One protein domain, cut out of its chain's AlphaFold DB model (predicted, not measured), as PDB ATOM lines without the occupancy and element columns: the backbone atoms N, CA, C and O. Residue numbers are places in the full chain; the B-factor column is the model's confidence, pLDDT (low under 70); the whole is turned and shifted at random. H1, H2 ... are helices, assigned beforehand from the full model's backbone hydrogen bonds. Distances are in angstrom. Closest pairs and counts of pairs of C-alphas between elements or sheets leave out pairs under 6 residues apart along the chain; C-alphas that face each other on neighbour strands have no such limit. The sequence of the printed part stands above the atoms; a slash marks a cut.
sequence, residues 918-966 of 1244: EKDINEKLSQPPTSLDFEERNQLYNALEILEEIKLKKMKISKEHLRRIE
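This is residues 918 to 966 of the 1244 residues of an uncharacterized protein of Tetrahymena thermophila (strain SB210) (UniProt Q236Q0). A long helix, H2, makes the axis of a thin rod; the short helix H1 folds back along its first part as a lopsided helical hairpin. The far end of H2, the link after it and the short helix H3, residues 949 to 966, stick out from this hairpin as a free arm. The printed part has 49 residues with three named helices, H1, H2 and H3 in chain order, and no named strand; its class is all helix. It is extended, with a radius of gyration of the C-alphas of 16.8 A and spans of 52 by 16 by 13 A.

H2, residues 934 to 954, touches H1, residues 918 to 925, and the closest C-alphas, those of Leu 940 and Ile 921, are 6.2 A apart. The two stand at a shallow tilt of 20 degrees and run opposite ways, a helical hairpin with centres 10.9 A apart. H3, residues 959 to 966, is apart from both H1 and H2. In H1, H2 and H3 every O i to N i+4 pair is within hydrogen-bond range.

H2 runs 30.6 A from C-alpha 934 at (-41.819, -28.233, -48.662) to C-alpha 954 at (-27.599, -54.346, -41.398). H1 is 10.5 A long and begins with C-alpha 918 at (-35.326, -46.041, -52.246). H3 is 10.6 A long and ends with C-alpha 966 at (-7.161, -59.248, -37.812).

The two C-alphas farthest apart, those of Thr 930 and Glu 966, are 52.5 A from each other. Without residues 949 to 966, which stand free, the body has 31 residues and spans 27 by 17 by 8 A. The printed part has no cut. The link from H1 to H2 has 8 residues and is short; the link from H2 to H3 has 4 and is tight. The mean pLDDT of the printed part is 81.0, and residue 952 and residues 955 to 962 are under 70.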
ATOM      1  N   GLU A 918     -36.281 -47.135 -52.076       85.50
ATOM      2  CA  GLU A 918     -35.326 -46.041 -52.246       85.50
ATOM      3  C   GLU A 918     -35.387 -45.417 -53.653       85.50
ATOM      4  O   GLU A 918     -35.242 -44.203 -53.787       85.50
ATOM      5  N   LYS A 919     -35.669 -46.220 -54.695       88.44
ATOM      6  CA  LYS A 919     -35.919 -45.716 -56.055       88.44
ATOM      7  C   LYS A 919     -37.103 -44.752 -56.076       88.44
ATOM      8  O   LYS A 919     -36.948 -43.641 -56.556       88.44
ATOM      9  N   ASP A 920     -38.242 -45.157 -55.524       89.19
ATOM     10  CA  ASP A 920     -39.509 -44.424 -55.585       89.19
ATOM     11  C   ASP A 920     -39.419 -43.075 -54.837       89.19
ATOM     12  O   ASP A 920     -39.950 -42.062 -55.293       89.19
ATOM     13  N   ILE A 921     -38.679 -43.040 -53.718       92.44
ATOM     14  CA  ILE A 921     -38.383 -41.811 -52.956       92.44
ATOM     15  C   ILE A 921     -37.488 -40.865 -53.771       92.44
ATOM     16  O   ILE A 921     -37.789 -39.677 -53.882       92.44
ATOM     17  N   ASN A 922     -36.414 -41.380 -54.382       90.62
ATOM     18  CA  ASN A 922     -35.536 -40.584 -55.247       90.62
ATOM     19  C   ASN A 922     -36.245 -40.118 -56.532       90.62
ATOM     20  O   ASN A 922     -35.994 -39.011 -57.002       90.62
ATOM     21  N   GLU A 923     -37.153 -40.925 -57.083       94.00
ATOM     22  CA  GLU A 923     -37.949 -40.599 -58.267       94.00
ATOM     23  C   GLU A 923     -38.904 -39.434 -57.969       94.00
ATOM     24  O   GLU A 923     -38.905 -38.453 -58.714       94.00
ATOM     25  N   LYS A 924     -39.591 -39.444 -56.813       93.38
ATOM     26  CA  LYS A 924     -40.326 -38.265 -56.321       93.38
ATOM     27  C   LYS A 924     -39.409 -37.060 -56.098       93.38
ATOM     28  O   LYS A 924     -39.670 -35.999 -56.650       93.38
ATOM     29  N   LEU A 925     -38.308 -37.206 -55.355       93.06
ATOM     30  CA  LEU A 925     -37.384 -36.093 -55.083       93.06
ATOM     31  C   LEU A 925     -36.756 -35.482 -56.349       93.06
ATOM     32  O   LEU A 925     -36.362 -34.316 -56.310       93.06
ATOM     33  N   SER A 926     -36.688 -36.230 -57.457       89.38
ATOM     34  CA  SER A 926     -36.189 -35.737 -58.748       89.38
ATOM     35  C   SER A 926     -37.168 -34.840 -59.522       89.38
ATOM     36  O   SER A 926     -36.763 -34.206 -60.497       89.38
ATOM     37  N   GLN A 927     -38.430 -34.748 -59.089       90.06
ATOM     38  CA  GLN A 927     -39.426 -33.840 -59.665       90.06
ATOM     39  C   GLN A 927     -39.088 -32.356 -59.390       90.06
ATOM     40  O   GLN A 927     -38.431 -32.037 -58.386       90.06
ATOM     41  N   PRO A 928     -39.500 -31.421 -60.276       84.81
ATOM     42  CA  PRO A 928     -39.162 -30.005 -60.146       84.81
ATOM     43  C   PRO A 928     -39.664 -29.402 -58.822       84.81
ATOM     44  O   PRO A 928     -40.668 -29.857 -58.274       84.81
ATOM     45  N   PRO A 929     -39.013 -28.350 -58.284       72.81
ATOM     46  CA  PRO A 929     -39.371 -27.801 -56.974       72.81
ATOM     47  C   PRO A 929     -40.785 -27.230 -56.835       72.81
ATOM     48  O   PRO A 929     -41.185 -26.930 -55.720       72.81
ATOM     49  N   THR A 930     -41.513 -27.074 -57.938       78.94
ATOM     50  CA  THR A 930     -42.877 -26.545 -58.005       78.94
ATOM     51  C   THR A 930     -43.974 -27.611 -57.903       78.94
ATOM     52  O   THR A 930     -45.141 -27.240 -57.857       78.94
ATOM     53  N   SER A 931     -43.643 -28.912 -57.891       80.31
ATOM     54  CA  SER A 931     -44.631 -30.011 -57.883       80.31
ATOM     55  C   SER A 931     -44.639 -30.870 -56.611       80.31
ATOM     56  O   SER A 931     -45.294 -31.908 -56.587       80.31
ATOM     57  N   LEU A 932     -43.895 -30.468 -55.581       90.62
ATOM     58  CA  LEU A 932     -43.835 -31.107 -54.264       90.62
ATOM     59  C   LEU A 932     -43.821 -30.009 -53.209       90.62
ATOM     60  O   LEU A 932     -43.004 -29.089 -53.312       90.62
ATOM     61  N   ASP A 933     -44.677 -30.123 -52.196       92.19
ATOM     62  CA  ASP A 933     -44.649 -29.180 -51.083       92.19
ATOM     63  C   ASP A 933     -43.354 -29.320 -50.253       92.19
ATOM     64  O   ASP A 933     -42.688 -30.363 -50.241       92.19
ATOM     65  N   PHE A 934     -42.979 -28.251 -49.548       86.25
ATOM     66  CA  PHE A 934     -41.819 -28.233 -48.662       86.25
ATOM     67  C   PHE A 934     -41.922 -29.291 -47.552       86.25
ATOM     68  O   PHE A 934     -40.921 -29.939 -47.229       86.25
ATOM     69  N   GLU A 935     -43.116 -29.516 -46.995       86.62
ATOM     70  CA  GLU A 935     -43.318 -30.503 -45.937       86.62
ATOM     71  C   GLU A 935     -43.267 -31.940 -46.487       86.62
ATOM     72  O   GLU A 935     -42.580 -32.787 -45.911       86.62
ATOM     73  N   GLU A 936     -43.853 -32.205 -47.661       89.25
ATOM     74  CA  GLU A 936     -43.702 -33.492 -48.366       89.25
ATOM     75  C   GLU A 936     -42.239 -33.797 -48.723       89.25
ATOM     76  O   GLU A 936     -41.758 -34.918 -48.528       89.25
ATOM     77  N   ARG A 937     -41.493 -32.803 -49.223       90.69
ATOM     78  CA  ARG A 937     -40.071 -32.964 -49.562       90.69
ATOM     79  C   ARG A 937     -39.226 -33.281 -48.323       90.69
ATOM     80  O   ARG A 937     -38.355 -34.145 -48.409       90.69
ATOM     81  N   ASN A 938     -39.505 -32.662 -47.175       88.50
ATOM     82  CA  ASN A 938     -38.841 -33.010 -45.913       88.50
ATOM     83  C   ASN A 938     -39.206 -34.425 -45.432       88.50
ATOM     84  O   ASN A 938     -38.323 -35.165 -45.000       88.50
ATOM     85  N   GLN A 939     -40.465 -34.854 -45.570       89.00
ATOM     86  CA  GLN A 939     -40.866 -36.233 -45.254       89.00
ATOM     87  C   GLN A 939     -40.121 -37.266 -46.124       89.00
ATOM     88  O   GLN A 939     -39.683 -38.298 -45.612       89.00
ATOM     89  N   LEU A 940     -39.906 -36.975 -47.414       94.00
ATOM     90  CA  LEU A 940     -39.119 -37.825 -48.318       94.00
ATOM     91  C   LEU A 940     -37.629 -37.894 -47.930       94.00
ATOM     92  O   LEU A 940     -37.035 -38.968 -48.034       94.00
ATOM     93  N   TYR A 941     -37.030 -36.800 -47.446       93.19
ATOM     94  CA  TYR A 941     -35.654 -36.823 -46.927       93.19
ATOM     95  C   TYR A 941     -35.534 -37.620 -45.619       93.19
ATOM     96  O   TYR A 941     -34.658 -38.479 -45.519       93.19
ATOM     97  N   ASN A 942     -36.457 -37.435 -44.672       87.69
ATOM     98  CA  ASN A 942     -36.489 -38.210 -43.423       87.69
ATOM     99  C   ASN A 942     -36.645 -39.722 -43.696       87.69
ATOM    100  O   ASN A 942     -36.009 -40.552 -43.045       87.69
ATOM    101  N   ALA A 943     -37.449 -40.102 -44.696       87.81
ATOM    102  CA  ALA A 943     -37.594 -41.496 -45.120       87.81
ATOM    103  C   ALA A 943     -36.300 -42.086 -45.724       87.81
ATOM    104  O   ALA A 943     -36.035 -43.280 -45.562       87.81
ATOM    105  N   LEU A 944     -35.479 -41.264 -46.387       92.56
ATOM    106  CA  LEU A 944     -34.157 -41.654 -46.886       92.56
ATOM    107  C   LEU A 944     -33.153 -41.874 -45.743       92.56
ATOM    108  O   LEU A 944     -32.465 -42.893 -45.740       92.56
ATOM    109  N   GLU A 945     -33.116 -40.980 -44.752       87.75
ATOM    110  CA  GLU A 945     -32.237 -41.106 -43.578       87.75
ATOM    111  C   GLU A 945     -32.537 -42.386 -42.778       87.75
ATOM    112  O   GLU A 945     -31.628 -43.152 -42.450       87.75
ATOM    113  N   ILE A 946     -33.820 -42.699 -42.560       86.25
ATOM    114  CA  ILE A 946     -34.254 -43.950 -41.911       86.25
ATOM    115  C   ILE A 946     -33.809 -45.184 -42.720       86.25
ATOM    116  O   ILE A 946     -33.371 -46.185 -42.142       86.25
ATOM    117  N   LEU A 947     -33.870 -45.134 -44.057       86.50
ATOM    118  CA  LEU A 947     -33.383 -46.222 -44.914       86.50
ATOM    119  C   LEU A 947     -31.858 -46.395 -44.835       86.50
ATOM    120  O   LEU A 947     -31.387 -47.538 -44.813       86.50
ATOM    121  N   GLU A 948     -31.081 -45.313 -44.748       81.19
ATOM    122  CA  GLU A 948     -29.633 -45.397 -44.518       81.19
ATOM    123  C   GLU A 948     -29.299 -45.935 -43.123       81.19
ATOM    124  O   GLU A 948     -28.443 -46.814 -43.001       81.19
ATOM    125  N   GLU A 949     -30.018 -45.528 -42.075       79.00
ATOM    126  CA  GLU A 949     -29.805 -46.062 -40.729       79.00
ATOM    127  C   GLU A 949     -30.112 -47.574 -40.659       79.00
ATOM    128  O   GLU A 949     -29.371 -48.345 -40.041       79.00
ATOM    129  N   ILE A 950     -31.147 -48.041 -41.371       76.50
ATOM    130  CA  ILE A 950     -31.462 -49.472 -41.524       76.50
ATOM    131  C   ILE A 950     -30.360 -50.209 -42.306       76.50
ATOM    132  O   ILE A 950     -29.986 -51.324 -41.922       76.50
ATOM    133  N   LYS A 951     -29.799 -49.614 -43.371       77.62
ATOM    134  CA  LYS A 951     -28.637 -50.175 -44.088       77.62
ATOM    135  C   LYS A 951     -27.423 -50.288 -43.166       77.62
ATOM    136  O   LYS A 951     -26.837 -51.363 -43.083       77.62
ATOM    137  N   LEU A 952     -27.089 -49.239 -42.415       66.56
ATOM    138  CA  LEU A 952     -25.964 -49.216 -41.472       66.56
ATOM    139  C   LEU A 952     -26.141 -50.234 -40.334       66.56
ATOM    140  O   LEU A 952     -25.196 -50.942 -39.984       66.56
ATOM    141  N   LYS A 953     -27.363 -50.390 -39.806       72.62
ATOM    142  CA  LYS A 953     -27.701 -51.438 -38.826       72.62
ATOM    143  C   LYS A 953     -27.515 -52.849 -39.399       72.62
ATOM    144  O   LYS A 953     -27.006 -53.711 -38.685       72.62
ATOM    145  N   LYS A 954     -27.850 -53.077 -40.678       71.06
ATOM    146  CA  LYS A 954     -27.599 -54.346 -41.398       71.06
ATOM    147  C   LYS A 954     -26.124 -54.558 -41.764       71.06
ATOM    148  O   LYS A 954     -25.660 -55.693 -41.750       71.06
ATOM    149  N   MET A 955     -25.362 -53.494 -42.016       59.03
ATOM    150  CA  MET A 955     -23.921 -53.535 -42.312       59.03
ATOM    151  C   MET A 955     -23.028 -53.659 -41.063       59.03
ATOM    152  O   MET A 955     -21.817 -53.446 -41.146       59.03
ATOM    153  N   LYS A 956     -23.573 -54.063 -39.907       61.28
ATOM    154  CA  LYS A 956     -22.780 -54.449 -38.729       61.28
ATOM    155  C   LYS A 956     -22.024 -55.759 -38.985       61.28
ATOM    156  O   LYS A 956     -22.438 -56.832 -38.548       61.28
ATOM    157  N   ILE A 957     -20.891 -55.637 -39.684       56.88
ATOM    158  CA  ILE A 957     -19.876 -56.679 -39.893       56.88
ATOM    159  C   ILE A 957     -19.654 -57.419 -38.571       56.88
ATOM    160  O   ILE A 957     -19.365 -56.794 -37.547       56.88
ATOM    161  N   SER A 958     -19.816 -58.746 -38.577       69.44
ATOM    162  CA  SER A 958     -19.780 -59.499 -37.324       69.44
ATOM    163  C   SER A 958     -18.423 -59.336 -36.630       69.44
ATOM    164  O   SER A 958     -17.364 -59.284 -37.265       69.44
ATOM    165  N   LYS A 959     -18.442 -59.308 -35.293       62.50
ATOM    166  CA  LYS A 959     -17.227 -59.224 -34.462       62.50
ATOM    167  C   LYS A 959     -16.252 -60.382 -34.728       62.50
ATOM    168  O   LYS A 959     -15.067 -60.283 -34.429       62.50
ATOM    169  N   GLU A 960     -16.750 -61.471 -35.307       60.91
ATOM    170  CA  GLU A 960     -15.957 -62.600 -35.772       60.91
ATOM    171  C   GLU A 960     -15.301 -62.345 -37.140       60.91
ATOM    172  O   GLU A 960     -14.135 -62.677 -37.322       60.91
ATOM    173  N   HIS A 961     -15.991 -61.697 -38.085       66.50
ATOM    174  CA  HIS A 961     -15.405 -61.318 -39.375       66.50
ATOM    175  C   HIS A 961     -14.241 -60.329 -39.195       66.50
ATOM    176  O   HIS A 961     -13.192 -60.510 -39.808       66.50
ATOM    177  N   LEU A 962     -14.368 -59.355 -38.283       59.78
ATOM    178  CA  LEU A 962     -13.254 -58.473 -37.908       59.78
ATOM    179  C   LEU A 962     -12.052 -59.262 -37.356       59.78
ATOM    180  O   LEU A 962     -10.931 -59.036 -37.799       59.78
ATOM    181  N   ARG A 963     -12.279 -60.256 -36.484       70.00
ATOM    182  CA  ARG A 963     -11.220 -61.162 -35.992       70.00
ATOM    183  C   ARG A 963     -10.595 -62.022 -37.098       70.00
ATOM    184  O   ARG A 963      -9.410 -62.333 -37.033       70.00
ATOM    185  N   ARG A 964     -11.364 -62.412 -38.122       74.25
ATOM    186  CA  ARG A 964     -10.848 -63.136 -39.301       74.25
ATOM    187  C   ARG A 964      -9.977 -62.236 -40.193       74.25
ATOM    188  O   ARG A 964      -9.033 -62.747 -40.788       74.25
ATOM    189  N   ILE A 965     -10.253 -60.928 -40.265       70.00
ATOM    190  CA  ILE A 965      -9.370 -59.940 -40.914       70.00
ATOM    191  C   ILE A 965      -8.107 -59.726 -40.067       70.00
ATOM    192  O   ILE A 965      -7.007 -59.904 -40.571       70.00
ATOM    193  N   GLU A 966      -8.259 -59.444 -38.772       79.75
ATOM    194  CA  GLU A 966      -7.161 -59.248 -37.812       79.75
ATOM    195  C   GLU A 966      -6.163 -60.421 -37.824       79.75
ATOM    196  O   GLU A 966      -4.956 -60.210 -37.933       79.75
TER     197      GLU A 966